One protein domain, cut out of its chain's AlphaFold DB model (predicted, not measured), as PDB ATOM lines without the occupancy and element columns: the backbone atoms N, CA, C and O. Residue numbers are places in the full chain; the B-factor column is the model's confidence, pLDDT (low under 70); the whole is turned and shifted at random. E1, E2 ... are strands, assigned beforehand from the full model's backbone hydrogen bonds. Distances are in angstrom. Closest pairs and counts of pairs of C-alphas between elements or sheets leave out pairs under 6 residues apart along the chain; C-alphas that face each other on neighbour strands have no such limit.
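Overview. This is residues 33 to 137 of the 139 residues of an uncharacterized protein of Variovorax paradoxus (UniProt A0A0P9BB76). A strongly twisted sheet of five strands has a small hairpin, E1 and E2, crossing over one face, and a second hairpin, E5 and E6, beyond the start of E7. A long lead-in, residues 33 to 56, wraps round the outside from E9 to E3, tied to each by a short pairing. The 105 printed residues hold nine strands, E1 to E9, and no named helix; the large sheet's order is E3, E4, E7, E8, E9, antiparallel. The class is all strand, with 48 residues in named elements, under half; the whole is compact, radius of gyration of the C-alphas 12.7 A, spanning 39 by 31 by 24 A.

Arrangement. Residues 35 to 36 pair with 123 to 124 of E9, residues 123 to 132, and residues 51 to 52 with 74 to 75 of E3, residues 74 to 80. In the hairpin of E1, residues 57 to 60, and E2, residues 66 to 69, N 59 and O 67 are 2.8 A apart. The closest C-alphas of E1 and E9, Ile 59 and Val 131, are 7.4 A apart. E3 forms a hairpin with E4, residues 85 to 89, with N 78 and O 86 at 2.8 A. In the hairpin of E5, residues 95 to 97, and E6, residues 101 to 103, N 96 and O 102 are 2.9 A apart. E6 runs on into E7, residues 105 to 109, at 66 degrees. E4 and E7 are antiparallel, with N 87 and O 106 at 2.8 A. E7, E8, residues 112 to 118, and E9 form a meander, each the antiparallel neighbour of the one before, with N 107 and O 115 at 2.9 A and N 116 and O 125 at 2.8 A.

Along the chain. E1 begins at C-alpha 57, (-46.898, 5.075, -30.453). E3 measures 17.8 A, E8 18.0 A and E9 21.9 A; E9 bends by 84 degrees at residue 129 and ends at C-alpha 132, (-54.509, 1.876, -35.479).

Size, cuts and confidence. The C-alphas farthest apart, Ser 45 and Gln 99, are 39.8 A apart. The printed part has no cut, and the links between named strands are tight. Mean pLDDT of the printed part is 94.5; residue 136 is under 70.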
ATOM      1  N   ARG A  33     -38.509  -8.567 -43.164       97.00
ATOM      2  CA  ARG A  33     -39.102  -9.070 -44.407       97.00
ATOM      3  C   ARG A  33     -39.731  -7.919 -45.173       97.00
ATOM      4  O   ARG A  33     -40.599  -7.225 -44.658       97.00
ATOM      5  N   SER A  34     -39.340  -7.768 -46.429       97.88
ATOM      6  CA  SER A  34     -39.874  -6.733 -47.305       97.88
ATOM      7  C   SER A  34     -39.999  -7.235 -48.739       97.88
ATOM      8  O   SER A  34     -39.366  -8.225 -49.114       97.88
ATOM      9  N   VAL A  35     -40.806  -6.557 -49.549       98.06
ATOM     10  CA  VAL A  35     -41.013  -6.832 -50.980       98.06
ATOM     11  C   VAL A  35     -40.602  -5.611 -51.808       98.06
ATOM     12  O   VAL A  35     -40.788  -4.492 -51.330       98.06
ATOM     13  N   PRO A  36     -40.028  -5.775 -53.016       98.25
ATOM     14  CA  PRO A  36     -39.771  -4.641 -53.903       98.25
ATOM     15  C   PRO A  36     -41.059  -3.857 -54.166       98.25
ATOM     16  O   PRO A  36     -42.120  -4.456 -54.339       98.25
ATOM     17  N   THR A  37     -40.971  -2.531 -54.209       97.19
ATOM     18  CA  THR A  37     -42.111  -1.667 -54.528       97.19
ATOM     19  C   THR A  37     -41.646  -0.389 -55.218       97.19
ATOM     20  O   THR A  37     -40.467  -0.042 -55.173       97.19
ATOM     21  N   GLN A  38     -42.570   0.333 -55.846       94.75
ATOM     22  CA  GLN A  38     -42.278   1.615 -56.476       94.75
ATOM     23  C   GLN A  38     -43.140   2.711 -55.862       94.75
ATOM     24  O   GLN A  38     -44.368   2.634 -55.857       94.75
ATOM     25  N   LEU A  39     -42.478   3.751 -55.352       96.06
ATOM     26  CA  LEU A  39     -43.154   4.908 -54.787       96.06
ATOM     27  C   LEU A  39     -43.726   5.766 -55.917       96.06
ATOM     28  O   LEU A  39     -42.979   6.337 -56.710       96.06
ATOM     29  N   SER A  40     -45.052   5.862 -55.982       94.38
ATOM     30  CA  SER A  40     -45.721   6.787 -56.899       94.38
ATOM     31  C   SER A  40     -45.733   8.193 -56.306       94.38
ATOM     32  O   SER A  40     -45.892   8.352 -55.092       94.38
ATOM     33  N   ALA A  41     -45.590   9.212 -57.155       87.19
ATOM     34  CA  ALA A  41     -45.686  10.605 -56.732       87.19
ATOM     35  C   ALA A  41     -47.045  10.895 -56.069       87.19
ATOM     36  O   ALA A  41     -48.053  10.252 -56.371       87.19
ATOM     37  N   VAL A  42     -47.067  11.871 -55.158       78.94
ATOM     38  CA  VAL A  42     -48.320  12.376 -54.584       78.94
ATOM     39  C   VAL A  42     -49.129  13.004 -55.715       78.94
ATOM     40  O   VAL A  42     -48.628  13.890 -56.405       78.94
ATOM     41  N   ASP A  43     -50.358  12.529 -55.922       77.56
ATOM     42  CA  ASP A  43     -51.276  13.130 -56.889       77.56
ATOM     43  C   ASP A  43     -51.488  14.599 -56.495       77.56
ATOM     44  O   ASP A  43     -51.983  14.823 -55.395       77.56
ATOM     45  N   PRO A  44     -51.145  15.591 -57.341       71.19
ATOM     46  CA  PRO A  44     -51.242  17.011 -57.001       71.19
ATOM     47  C   PRO A  44     -52.659  17.470 -56.637       71.19
ATOM     48  O   PRO A  44     -52.822  18.477 -55.945       71.19
ATOM     49  N   SER A  45     -53.680  16.755 -57.123       78.69
ATOM     50  CA  SER A  45     -55.085  17.019 -56.808       78.69
ATOM     51  C   SER A  45     -55.477  16.486 -55.429       78.69
ATOM     52  O   SER A  45     -56.360  17.038 -54.770       78.69
ATOM     53  N   SER A  46     -54.764  15.468 -54.943       74.44
ATOM     54  CA  SER A  46     -54.818  15.032 -53.556       74.44
ATOM     55  C   SER A  46     -53.794  15.832 -52.750       74.44
ATOM     56  O   SER A  46     -52.592  15.784 -52.994       74.44
ATOM     57  N   ARG A  47     -54.233  16.577 -51.740       78.19
ATOM     58  CA  ARG A  47     -53.313  17.159 -50.757       78.19
ATOM     59  C   ARG A  47     -53.484  16.391 -49.452       78.19
ATOM     60  O   ARG A  47     -54.245  16.856 -48.603       78.19
ATOM     61  N   PRO A  48     -52.873  15.191 -49.301       85.12
ATOM     62  CA  PRO A  48     -52.838  14.544 -48.003       85.12
ATOM     63  C   PRO A  48     -52.242  15.534 -47.009       85.12
ATOM     64  O   PRO A  48     -51.304  16.263 -47.333       85.12
ATOM     65  N   ALA A  49     -52.841  15.606 -45.834       90.69
ATOM     66  CA  ALA A  49     -52.318  16.436 -44.771       90.69
ATOM     67  C   ALA A  49     -51.077  15.783 -44.152       90.69
ATOM     68  O   ALA A  49     -50.743  14.648 -44.495       90.69
ATOM     69  N   ASP A  50     -50.388  16.487 -43.264       94.38
ATOM     70  CA  ASP A  50     -49.250  15.904 -42.563       94.38
ATOM     71  C   ASP A  50     -49.741  14.889 -41.524       94.38
ATOM     72  O   ASP A  50     -50.928  14.662 -41.354       94.38
ATOM     73  N   LEU A  51     -48.835  14.218 -40.824       95.62
ATOM     74  CA  LEU A  51     -49.175  13.525 -39.588       95.62
ATOM     75  C   LEU A  51     -48.355  14.129 -38.464       95.62
ATOM     76  O   LEU A  51     -47.125  14.209 -38.547       95.62
ATOM     77  N   ARG A  52     -49.031  14.499 -37.380       96.19
ATOM     78  CA  ARG A  52     -48.395  14.867 -36.117       96.19
ATOM     79  C   ARG A  52     -48.824  13.907 -35.021       96.19
ATOM     80  O   ARG A  52     -50.003  13.836 -34.685       96.19
ATOM     81  N   PHE A  53     -47.864  13.204 -34.432       95.31
ATOM     82  CA  PHE A  53     -48.113  12.348 -33.274       95.31
ATOM     83  C   PHE A  53     -48.097  13.202 -32.010       95.31
ATOM     84  O   PHE A  53     -47.108  13.863 -31.727       95.31
ATOM     85  N   THR A  54     -49.175  13.209 -31.230       93.75
ATOM     86  CA  THR A  54     -49.249  13.972 -29.963       93.75
ATOM     87  C   THR A  54     -48.795  13.164 -28.747       93.75
ATOM     88  O   THR A  54     -48.394  13.738 -27.740       93.75
ATOM     89  N   ALA A  55     -48.789  11.838 -28.862       93.31
ATOM     90  CA  ALA A  55     -48.322  10.880 -27.866       93.31
ATOM     91  C   ALA A  55     -47.423   9.838 -28.555       93.31
ATOM     92  O   ALA A  55     -47.547   9.663 -29.773       93.31
ATOM     93  N   PRO A  56     -46.519   9.161 -27.823       95.31
ATOM     94  CA  PRO A  56     -45.712   8.115 -28.431       95.31
ATOM     95  C   PRO A  56     -46.594   6.937 -28.865       95.31
ATOM     96  O   PRO A  56     -47.568   6.603 -28.185       95.31
ATOM     97  N   LEU A  57     -46.245   6.298 -29.982       96.38
ATOM     98  CA  LEU A  57     -46.898   5.075 -30.453       96.38
ATOM     99  C   LEU A  57     -45.892   3.925 -30.462       96.38
ATOM    100  O   LEU A  57     -44.957   3.918 -31.263       96.38
ATOM    101  N   GLU A  58     -46.102   2.955 -29.577       97.06
ATOM    102  CA  GLU A  58     -45.339   1.709 -29.556       97.06
ATOM    103  C   GLU A  58     -45.789   0.784 -30.687       97.06
ATOM    104  O   GLU A  58     -46.983   0.569 -30.905       97.06
ATOM    105  N   ILE A  59     -44.819   0.204 -31.384       97.12
ATOM    106  CA  ILE A  59     -45.027  -0.792 -32.429       97.12
ATOM    107  C   ILE A  59     -44.146  -2.010 -32.166       97.12
ATOM    108  O   ILE A  59     -43.012  -1.907 -31.688       97.12
ATOM    109  N   ARG A  60     -44.662  -3.187 -32.516       97.38
ATOM    110  CA  ARG A  60     -43.913  -4.440 -32.472       97.38
ATOM    111  C   ARG A  60     -43.700  -4.929 -33.893       97.38
ATOM    112  O   ARG A  60     -44.659  -5.134 -34.625       97.38
ATOM    113  N   LEU A  61     -42.445  -5.093 -34.282       97.12
ATOM    114  CA  LEU A  61     -42.086  -5.588 -35.604       97.12
ATOM    115  C   LEU A  61     -42.240  -7.116 -35.658       97.12
ATOM    116  O   LEU A  61     -41.999  -7.780 -34.645       97.12
ATOM    117  N   PRO A  62     -42.507  -7.700 -36.842       95.62
ATOM    118  CA  PRO A  62     -42.467  -9.154 -37.035       95.62
ATOM    119  C   PRO A  62     -41.108  -9.788 -36.703       95.62
ATOM    120  O   PRO A  62     -41.018 -10.988 -36.463       95.62
ATOM    121  N   THR A  63     -40.040  -8.985 -36.661       95.50
ATOM    122  CA  THR A  63     -38.705  -9.400 -36.204       95.50
ATOM    123  C   THR A  63     -38.635  -9.646 -34.695       95.50
ATOM    124  O   THR A  63     -37.639 -10.173 -34.209       95.50
ATOM    125  N   GLY A  64     -39.669  -9.270 -33.940       94.50
ATOM    126  CA  GLY A  64     -39.673  -9.322 -32.484       94.50
ATOM    127  C   GLY A  64     -38.962  -8.137 -31.831       94.50
ATOM    128  O   GLY A  64     -38.704  -8.192 -30.634       94.50
ATOM    129  N   TYR A  65     -38.658  -7.063 -32.559       94.25
ATOM    130  CA  TYR A  65     -38.153  -5.816 -31.974       94.25
ATOM    131  C   TYR A  65     -39.283  -4.819 -31.725       94.25
ATOM    132  O   TYR A  65     -40.291  -4.802 -32.431       94.25
ATOM    133  N   GLY A  66     -39.141  -4.024 -30.664       95.31
ATOM    134  CA  GLY A  66     -40.042  -2.913 -30.364       95.31
ATOM    135  C   GLY A  66     -39.471  -1.621 -30.929       95.31
ATOM    136  O   GLY A  66     -38.263  -1.409 -30.870       95.31
ATOM    137  N   ARG A  67     -40.327  -0.756 -31.466       96.50
ATOM    138  CA  ARG A  67     -39.956   0.611 -31.833       96.50
ATOM    139  C   ARG A  67     -41.032   1.568 -31.359       96.50
ATOM    140  O   ARG A  67     -42.204   1.219 -31.315       96.50
ATOM    141  N   GLN A  68     -40.616   2.789 -31.066       97.00
ATOM    142  CA  GLN A  68     -41.512   3.858 -30.673       97.00
ATOM    143  C   GLN A  68     -41.497   4.936 -31.751       97.00
ATOM    144  O   GLN A  68     -40.437   5.461 -32.091       97.00
ATOM    145  N   ILE A  69     -42.671   5.281 -32.276       97.25
ATOM    146  CA  ILE A  69     -42.852   6.529 -33.018       97.25
ATOM    147  C   ILE A  69     -42.937   7.652 -31.973       97.25
ATOM    148  O   ILE A  69     -43.849   7.618 -31.140       97.25
ATOM    149  N   PRO A  70     -42.004   8.624 -31.964       96.25
ATOM    150  CA  PRO A  70     -41.933   9.608 -30.889       96.25
ATOM    151  C   PRO A  70     -43.143  10.542 -30.851       96.25
ATOM    152  O   PRO A  70     -43.684  10.937 -31.890       96.25
ATOM    153  N   ALA A  71     -43.511  10.974 -29.645       94.50
ATOM    154  CA  ALA A  71     -44.428  12.094 -29.471       94.50
ATOM    155  C   ALA A  71     -43.864  13.367 -30.120       94.50
ATOM    156  O   ALA A  71     -42.655  13.549 -30.235       94.50
ATOM    157  N   SER A  72     -44.758  14.264 -30.521       93.38
ATOM    158  CA  SER A  72     -44.466  15.516 -31.231       93.38
ATOM    159  C   SER A  72     -43.713  15.365 -32.557       93.38
ATOM    160  O   SER A  72     -43.320  16.375 -33.141       93.38
ATOM    161  N   SER A  73     -43.557  14.142 -33.074       96.38
ATOM    162  CA  SER A  73     -42.967  13.914 -34.391       96.38
ATOM    163  C   SER A  73     -43.916  14.353 -35.508       96.38
ATOM    164  O   SER A  73     -45.134  14.152 -35.430       96.38
ATOM    165  N   ARG A  74     -43.340  14.960 -36.553       97.25
ATOM    166  CA  ARG A  74     -44.036  15.365 -37.778       97.25
ATOM    167  C   ARG A  74     -43.596  14.500 -38.953       97.25
ATOM    168  O   ARG A  74     -42.403  14.256 -39.149       97.25
ATOM    169  N   TRP A  75     -44.574  14.113 -39.760       97.88
ATOM    170  CA  TRP A  75     -44.398  13.295 -40.946       97.88
ATOM    171  C   TRP A  75     -45.159  13.916 -42.108       97.88
ATOM    172  O   TRP A  75     -46.313  14.292 -41.952       97.88
ATOM    173  N   VAL A  76     -44.523  14.038 -43.266       96.12
ATOM    174  CA  VAL A  76     -45.112  14.710 -44.434       96.12
ATOM    175  C   VAL A  76     -45.397  13.706 -45.542       96.12
ATOM    176  O   VAL A  76     -44.636  12.741 -45.686       96.12
ATOM    177  N   PRO A  77     -46.444  13.915 -46.354       95.94
ATOM    178  CA  PRO A  77     -46.727  13.063 -47.502       95.94
ATOM    179  C   PRO A  77     -45.516  12.985 -48.440       95.94
ATOM    180  O   PRO A  77     -44.952  14.007 -48.828       95.94
ATOM    181  N   ALA A  78     -45.118  11.768 -48.805       95.88
ATOM    182  CA  ALA A  78     -43.956  11.512 -49.661       95.88
ATOM    183  C   ALA A  78     -44.312  10.789 -50.969       95.88
ATOM    184  O   ALA A  78     -43.570  10.871 -51.942       95.88
ATOM    185  N   GLY A  79     -45.447  10.092 -51.010       95.56
ATOM    186  CA  GLY A  79     -45.897   9.353 -52.186       95.56
ATOM    187  C   GLY A  79     -46.945   8.314 -51.822       95.56
ATOM    188  O   GLY A  79     -47.505   8.345 -50.724       95.56
ATOM    189  N   ARG A  80     -47.225   7.381 -52.724       95.62
ATOM    190  CA  ARG A  80     -48.267   6.368 -52.529       95.62
ATOM    191  C   ARG A  80     -47.816   4.991 -53.001       95.62
ATOM    192  O   ARG A  80     -47.097   4.884 -53.992       95.62
ATOM    193  N   LEU A  81     -48.279   3.962 -52.294       96.62
ATOM    194  CA  LEU A  81     -48.146   2.543 -52.632       96.62
ATOM    195  C   LEU A  81     -49.531   1.881 -52.717       96.62
ATOM    196  O   LEU A  81     -50.541   2.455 -52.288       96.62
ATOM    197  N   SER A  82     -49.580   0.638 -53.200       95.19
ATOM    198  CA  SER A  82     -50.778  -0.211 -53.139       95.19
ATOM    199  C   SER A  82     -51.270  -0.436 -51.715       95.19
ATOM    200  O   SER A  82     -52.458  -0.661 -51.517       95.19
ATOM    201  N   GLU A  83     -50.407  -0.318 -50.708       97.38
ATOM    202  CA  GLU A  83     -50.725  -0.554 -49.301       97.38
ATOM    203  C   GLU A  83     -51.195   0.717 -48.590       97.38
ATOM    204  O   GLU A  83     -51.950   0.614 -47.627       97.38
ATOM    205  N   GLY A  84     -50.881   1.916 -49.094       96.00
ATOM    206  CA  GLY A  84     -51.330   3.167 -48.479       96.00
ATOM    207  C   GLY A  84     -50.571   4.420 -48.914       96.00
ATOM    208  O   GLY A  84     -49.752   4.406 -49.832       96.00
ATOM    209  N   GLN A  85     -50.873   5.524 -48.233       96.81
ATOM    210  CA  GLN A  85     -50.147   6.787 -48.338       96.81
ATOM    211  C   GLN A  85     -48.826   6.676 -47.572       96.81
ATOM    212  O   GLN A  85     -48.817   6.221 -46.428       96.81
ATOM    213  N   VAL A  86     -47.727   7.107 -48.189       97.88
ATOM    214  CA  VAL A  86     -46.399   7.106 -47.571       97.88
ATOM    215  C   VAL A  86     -46.117   8.463 -46.943       97.88
ATOM    216  O   VAL A  86     -46.332   9.497 -47.584       97.88
ATOM    217  N   TYR A  87     -45.604   8.446 -45.715       98.00
ATOM    218  CA  TYR A  87     -45.213   9.626 -44.957       98.00
ATOM    219  C   TYR A  87     -43.757   9.518 -44.514       98.00
ATOM    220  O   TYR A  87     -43.384   8.572 -43.820       98.00
ATOM    221  N   ARG A  88     -42.940  10.507 -44.885       98.00
ATOM    222  CA  ARG A  88     -41.536  10.592 -44.459       98.00
ATOM    223  C   ARG A  88     -41.411  11.444 -43.194       98.00
ATOM    224  O   ARG A  88     -42.144  12.432 -43.077       98.00
ATOM    225  N   PRO A  89     -40.499  11.118 -42.269       97.94
ATOM    226  CA  PRO A  89     -40.249  11.968 -41.114       97.94
ATOM    227  C   PRO A  89     -39.578  13.281 -41.554       97.94
ATOM    228  O   PRO A  89     -38.944  13.346 -42.612       97.94
ATOM    229  N   VAL A  90     -39.758  14.345 -40.768       96.75
ATOM    230  CA  VAL A  90     -39.192  15.678 -41.067       96.75
ATOM    231  C   VAL A  90     -37.987  15.989 -40.189       96.75
ATOM    232  O   VAL A  90     -36.913  16.264 -40.710       96.75
ATOM    233  N   ASP A  91     -38.167  15.916 -38.871       93.19
ATOM    234  CA  ASP A  91     -37.184  16.390 -37.885       93.19
ATOM    235  C   ASP A  91     -36.409  15.238 -37.219       93.19
ATOM    236  O   ASP A  91     -35.783  15.412 -36.175       93.19
ATOM    237  N   LEU A  92     -36.492  14.031 -37.788       95.38
ATOM    238  CA  LEU A  92     -35.815  12.841 -37.282       95.38
ATOM    239  C   LEU A  92     -35.568  11.817 -38.391       95.38
ATOM    240  O   LEU A  92     -36.244  11.820 -39.417       95.38
ATOM    241  N   VAL A  93     -34.643  10.895 -38.135       96.75
ATOM    242  CA  VAL A  93     -34.508   9.655 -38.905       96.75
ATOM    243  C   VAL A  93     -35.196   8.549 -38.122       96.75
ATOM    244  O   VAL A  93     -34.833   8.266 -36.979       96.75
ATOM    245  N   PHE A  94     -36.207   7.931 -38.725       98.25
ATOM    246  CA  PHE A  94     -36.867   6.769 -38.148       98.25
ATOM    247  C   PHE A  94     -36.330   5.511 -38.806       98.25
ATOM    248  O   PHE A  94     -36.162   5.461 -40.024       98.25
ATOM    249  N   SER A  95     -36.073   4.490 -37.999       98.25
ATOM    250  CA  SER A  95     -35.605   3.202 -38.485       98.25
ATOM    251  C   SER A  95     -36.416   2.051 -37.905       98.25
ATOM    252  O   SER A  95     -37.111   2.195 -36.901       98.25
ATOM    253  N   ILE A  96     -36.343   0.903 -38.559       98.06
ATOM    254  CA  ILE A  96     -36.821  -0.376 -38.039       98.06
ATOM    255  C   ILE A  96     -35.676  -1.377 -38.087       98.06
ATOM    256  O   ILE A  96     -34.717  -1.197 -38.841       98.06
ATOM    257  N   GLU A  97     -35.755  -2.415 -37.264       95.56
ATOM    258  CA  GLU A  97     -34.617  -3.297 -37.036       95.56
ATOM    259  C   GLU A  97     -34.983  -4.782 -37.006       95.56
ATOM    260  O   GLU A  97     -36.096  -5.201 -36.667       95.56
ATOM    261  N   GLY A  98     -33.988  -5.565 -37.396       93.38
ATOM    262  CA  GLY A  98     -33.930  -7.013 -37.337       93.38
ATOM    263  C   GLY A  98     -32.460  -7.411 -37.345       93.38
ATOM    264  O   GLY A  98     -31.675  -6.896 -36.557       93.38
ATOM    265  N   GLN A  99     -32.047  -8.251 -38.292       92.81
ATOM    266  CA  GLN A  99     -30.620  -8.498 -38.542       92.81
ATOM    267  C   GLN A  99     -29.850  -7.228 -38.970       92.81
ATOM    268  O   GLN A  99     -28.656  -7.113 -38.706       92.81
ATOM    269  N   GLN A 100     -30.528  -6.286 -39.627       94.81
ATOM    270  CA  GLN A 100     -29.990  -4.985 -40.029       94.81
ATOM    271  C   GLN A 100     -30.937  -3.861 -39.588       94.81
ATOM    272  O   GLN A 100     -32.082  -4.114 -39.200       94.81
ATOM    273  N   VAL A 101     -30.442  -2.623 -39.636       96.81
ATOM    274  CA  VAL A 101     -31.215  -1.406 -39.361       96.81
ATOM    275  C   VAL A 101     -31.544  -0.733 -40.689       96.81
ATOM    276  O   VAL A 101     -30.647  -0.493 -41.492       96.81
ATOM    277  N   HIS A 102     -32.818  -0.409 -40.891       97.94
ATOM    278  CA  HIS A 102     -33.333   0.178 -42.126       97.94
ATOM    279  C   HIS A 102     -34.004   1.511 -41.826       97.94
ATOM    280  O   HIS A 102     -34.813   1.578 -40.898       97.94
ATOM    281  N   GLU A 103     -33.720   2.559 -42.601       98.38
ATOM    282  CA  GLU A 103     -34.559   3.763 -42.579       98.38
ATOM    283  C   GLU A 103     -35.988   3.393 -42.999       98.38
ATOM    284  O   GLU A 103     -36.187   2.582 -43.904       98.38
ATOM    285  N   ALA A 104     -36.986   3.964 -42.329       98.50
ATOM    286  CA  ALA A 104     -38.377   3.576 -42.490       98.50
ATOM    287  C   ALA A 104     -39.312   4.787 -42.522       98.50
ATOM    288  O   ALA A 104     -39.339   5.616 -41.612       98.50
ATOM    289  N   TRP A 105     -40.125   4.861 -43.570       98.62
ATOM    290  CA  TRP A 105     -41.206   5.834 -43.731       98.62
ATOM    291  C   TRP A 105     -42.548   5.144 -43.498       98.62
ATOM    292  O   TRP A 105     -42.714   3.983 -43.869       98.62
ATOM    293  N   LEU A 106     -43.517   5.826 -42.892       98.62
ATOM    294  CA  LEU A 106     -44.796   5.209 -42.530       98.62
ATOM    295  C   LEU A 106     -45.650   4.967 -43.772       98.62
ATOM    296  O   LEU A 106     -45.754   5.846 -44.624       98.62
ATOM    297  N   VAL A 107     -46.325   3.820 -43.840       98.44
ATOM    298  CA  VAL A 107     -47.352   3.541 -44.853       98.44
ATOM    299  C   VAL A 107     -48.697   3.406 -44.159       98.44
ATOM    300  O   VAL A 107     -48.915   2.479 -43.380       98.44
ATOM    301  N   VAL A 108     -49.600   4.346 -44.428       97.56
ATOM    302  CA  VAL A 108     -50.870   4.482 -43.708       97.56
ATOM    303  C   VAL A 108     -52.047   4.371 -44.669       97.56
ATOM    304  O   VAL A 108     -52.080   5.014 -45.721       97.56
ATOM    305  N   ARG A 109     -53.057   3.592 -44.284       96.00
ATOM    306  CA  ARG A 109     -54.327   3.468 -45.003       96.00
ATOM    307  C   ARG A 109     -55.476   3.605 -44.022       96.00
ATOM    308  O   ARG A 109     -55.545   2.863 -43.055       96.00
ATOM    309  N   ASN A 110     -56.383   4.544 -44.285       93.81
ATOM    310  CA  ASN A 110     -57.594   4.754 -43.482       93.81
ATOM    311  C   ASN A 110     -57.307   4.900 -41.971       93.81
ATOM    312  O   ASN A 110     -58.019   4.351 -41.139       93.81
ATOM    313  N   GLY A 111     -56.231   5.615 -41.621       94.62
ATOM    314  CA  GLY A 111     -55.812   5.809 -40.229       94.62
ATOM    315  C   GLY A 111     -55.136   4.596 -39.583       94.62
ATOM    316  O   GLY A 111     -54.890   4.624 -38.384       94.62
ATOM    317  N   VAL A 112     -54.819   3.549 -40.343       97.50
ATOM    318  CA  VAL A 112     -54.102   2.363 -39.865       97.50
ATOM    319  C   VAL A 112     -52.689   2.357 -40.439       97.50
ATOM    320  O   VAL A 112     -52.500   2.522 -41.646       97.50
ATOM    321  N   LEU A 113     -51.690   2.188 -39.575       98.19
ATOM    322  CA  LEU A 113     -50.304   1.944 -39.948       98.19
ATOM    323  C   LEU A 113     -50.171   0.507 -40.462       98.19
ATOM    324  O   LEU A 113     -50.232  -0.450 -39.691       98.19
ATOM    325  N   GLN A 114     -49.980   0.383 -41.772       98.56
ATOM    326  CA  GLN A 114     -49.881  -0.894 -42.479       98.56
ATOM    327  C   GLN A 114     -48.458  -1.455 -42.475       98.56
ATOM    328  O   GLN A 114     -48.262  -2.655 -42.637       98.56
ATOM    329  N   GLY A 115     -47.453  -0.590 -42.365       98.56
ATOM    330  CA  GLY A 115     -46.061  -0.983 -42.524       98.56
ATOM    331  C   GLY A 115     -45.151   0.193 -42.824       98.56
ATOM    332  O   GLY A 115     -45.478   1.346 -42.528       98.56
ATOM    333  N   PHE A 116     -44.015  -0.124 -43.438       98.75
ATOM    334  CA  PHE A 116     -42.934   0.815 -43.692       98.75
ATOM    335  C   PHE A 116     -42.446   0.739 -45.133       98.75
ATOM    336  O   PHE A 116     -42.238  -0.346 -45.674       98.75
ATOM    337  N   TYR A 117     -42.227   1.898 -45.741       98.75
ATOM    338  CA  TYR A 117     -41.454   2.023 -46.967       98.75
ATOM    339  C   TYR A 117     -39.983   2.242 -46.603       98.75
ATOM    340  O   TYR A 117     -39.681   3.084 -45.758       98.75
ATOM    341  N   LEU A 118     -39.089   1.481 -47.228       98.56
ATOM    342  CA  LEU A 118     -37.645   1.513 -47.004       98.56
ATOM    343  C   LEU A 118     -37.002   2.275 -48.176       98.56
ATOM    344  O   LEU A 118     -36.846   1.696 -49.258       98.56
ATOM    345  N   PRO A 119     -36.690   3.576 -48.019       98.00
ATOM    346  CA  PRO A 119     -36.356   4.451 -49.143       98.00
ATOM    347  C   PRO A 119     -35.035   4.085 -49.819       98.00
ATOM    348  O   PRO A 119     -34.942   4.156 -51.041       98.00
ATOM    349  N   ALA A 120     -34.039   3.635 -49.052       97.56
ATOM    350  CA  ALA A 120     -32.739   3.233 -49.587       97.56
ATOM    351  C   ALA A 120     -32.816   1.977 -50.474       97.56
ATOM    352  O   ALA A 120     -31.970   1.769 -51.339       97.56
ATOM    353  N   GLU A 121     -33.832   1.141 -50.264       97.50
ATOM    354  CA  GLU A 121     -33.945  -0.173 -50.902       97.50
ATOM    355  C   GLU A 121     -35.109  -0.250 -51.900       97.50
ATOM    356  O   GLU A 121     -35.218  -1.231 -52.636       97.50
ATOM    357  N   ALA A 122     -35.991   0.758 -51.912       98.00
ATOM    358  CA  ALA A 122     -37.265   0.758 -52.631       98.00
ATOM    359  C   ALA A 122     -38.113  -0.491 -52.320       98.00
ATOM    360  O   ALA A 122     -38.539  -1.239 -53.206       98.00
ATOM    361  N   ARG A 123     -38.349  -0.741 -51.027       98.62
ATOM    362  CA  ARG A 123     -39.102  -1.915 -50.554       98.62
ATOM    363  C   ARG A 123     -40.202  -1.540 -49.577       98.62
ATOM    364  O   ARG A 123     -40.108  -0.542 -48.874       98.62
ATOM    365  N   PHE A 124     -41.231  -2.373 -49.512       98.69
ATOM    366  CA  PHE A 124     -42.280  -2.307 -48.502       98.69
ATOM    367  C   PHE A 124     -42.109  -3.437 -47.485       98.69
ATOM    368  O   PHE A 124     -42.000  -4.600 -47.870       98.69
ATOM    369  N   SER A 125     -42.111  -3.102 -46.197       98.62
ATOM    370  CA  SER A 125     -42.140  -4.041 -45.074       98.62
ATOM    371  C   SER A 125     -43.498  -3.971 -44.381       98.62
ATOM    372  O   SER A 125     -43.877  -2.916 -43.877       98.62
ATOM    373  N   LEU A 126     -44.205  -5.097 -44.300       98.25
ATOM    374  CA  LEU A 126     -45.488  -5.191 -43.601       98.25
ATOM    375  C   LEU A 126     -45.299  -5.056 -42.080       98.25
ATOM    376  O   LEU A 126     -44.352  -5.612 -41.519       98.25
ATOM    377  N   LEU A 127     -46.219  -4.353 -41.415       98.38
ATOM    378  CA  LEU A 127     -46.400  -4.406 -39.966       98.38
ATOM    379  C   LEU A 127     -47.585  -5.331 -39.662       98.38
ATOM    380  O   LEU A 127     -48.700  -5.070 -40.106       98.38
ATOM    381  N   ASP A 128     -47.325  -6.413 -38.932       95.50
ATOM    382  CA  ASP A 128     -48.317  -7.437 -38.597       95.50
ATOM    383  C   ASP A 128     -48.266  -7.742 -37.083       95.50
ATOM    384  O   ASP A 128     -47.222  -8.203 -36.605       95.50
ATOM    385  N   PRO A 129     -49.335  -7.453 -36.313       96.50
ATOM    386  CA  PRO A 129     -50.598  -6.868 -36.769       96.50
ATOM    387  C   PRO A 129     -50.456  -5.383 -37.159       96.50
ATOM    388  O   PRO A 129     -49.619  -4.676 -36.590       96.50
ATOM    389  N   PRO A 130     -51.292  -4.876 -38.085       97.56
ATOM    390  CA  PRO A 130     -51.333  -3.451 -38.391       97.56
ATOM    391  C   PRO A 130     -51.837  -2.655 -37.178       97.56
ATOM    392  O   PRO A 130     -52.625  -3.152 -36.369       97.56
ATOM    393  N   VAL A 131     -51.394  -1.403 -37.044       97.81
ATOM    394  CA  VAL A 131     -51.624  -0.601 -35.830       97.81
ATOM    395  C   VAL A 131     -52.531   0.586 -36.125       97.81
ATOM    396  O   VAL A 131     -52.234   1.415 -36.980       97.81
ATOM    397  N   GLN A 132     -53.635   0.709 -35.389       96.88
ATOM    398  CA  GLN A 132     -54.509   1.876 -35.479       96.88
ATOM    399  C   GLN A 132     -53.768   3.127 -34.989       96.88
ATOM    400  O   GLN A 132     -53.270   3.156 -33.862       96.88
ATOM    401  N   LEU A 133     -53.729   4.180 -35.808       95.31
ATOM    402  CA  LEU A 133     -53.157   5.449 -35.376       95.31
ATOM    403  C   LEU A 133     -54.036   6.069 -34.276       95.31
ATOM    404  O   LEU A 133     -55.269   6.048 -34.392       95.31
ATOM    405  N   PRO A 134     -53.433   6.640 -33.216       89.69
ATOM    406  CA  PRO A 134     -54.173   7.312 -32.158       89.69
ATOM    407  C   PRO A 134     -55.061   8.425 -32.713       89.69
ATOM    408  O   PRO A 134     -54.663   9.129 -33.638       89.69
ATOM    409  N   LYS A 135     -56.209   8.672 -32.069       75.31
ATOM    410  CA  LYS A 135     -57.091   9.817 -32.382       75.31
ATOM    411  C   LYS A 135     -56.376  11.175 -32.295       75.31
ATOM    412  O   LYS A 135     -56.814  12.131 -32.915       75.31
ATOM    413  N   GLY A 136     -55.285  11.248 -31.528       63.03
ATOM    414  CA  GLY A 136     -54.412  12.418 -31.428       63.03
ATOM    415  C   GLY A 136     -53.402  12.560 -32.571       63.03
ATOM    416  O   GLY A 136     -52.569  13.459 -32.508       63.03
ATOM    417  N   THR A 137     -53.435  11.683 -33.579       76.19
ATOM    418  CA  THR A 137     -52.670  11.860 -34.816       76.19
ATOM    419  C   THR A 137     -53.436  12.831 -35.691       76.19
ATOM    420  O   THR A 137     -54.488  12.483 -36.227       76.19
TER     421      THR A 137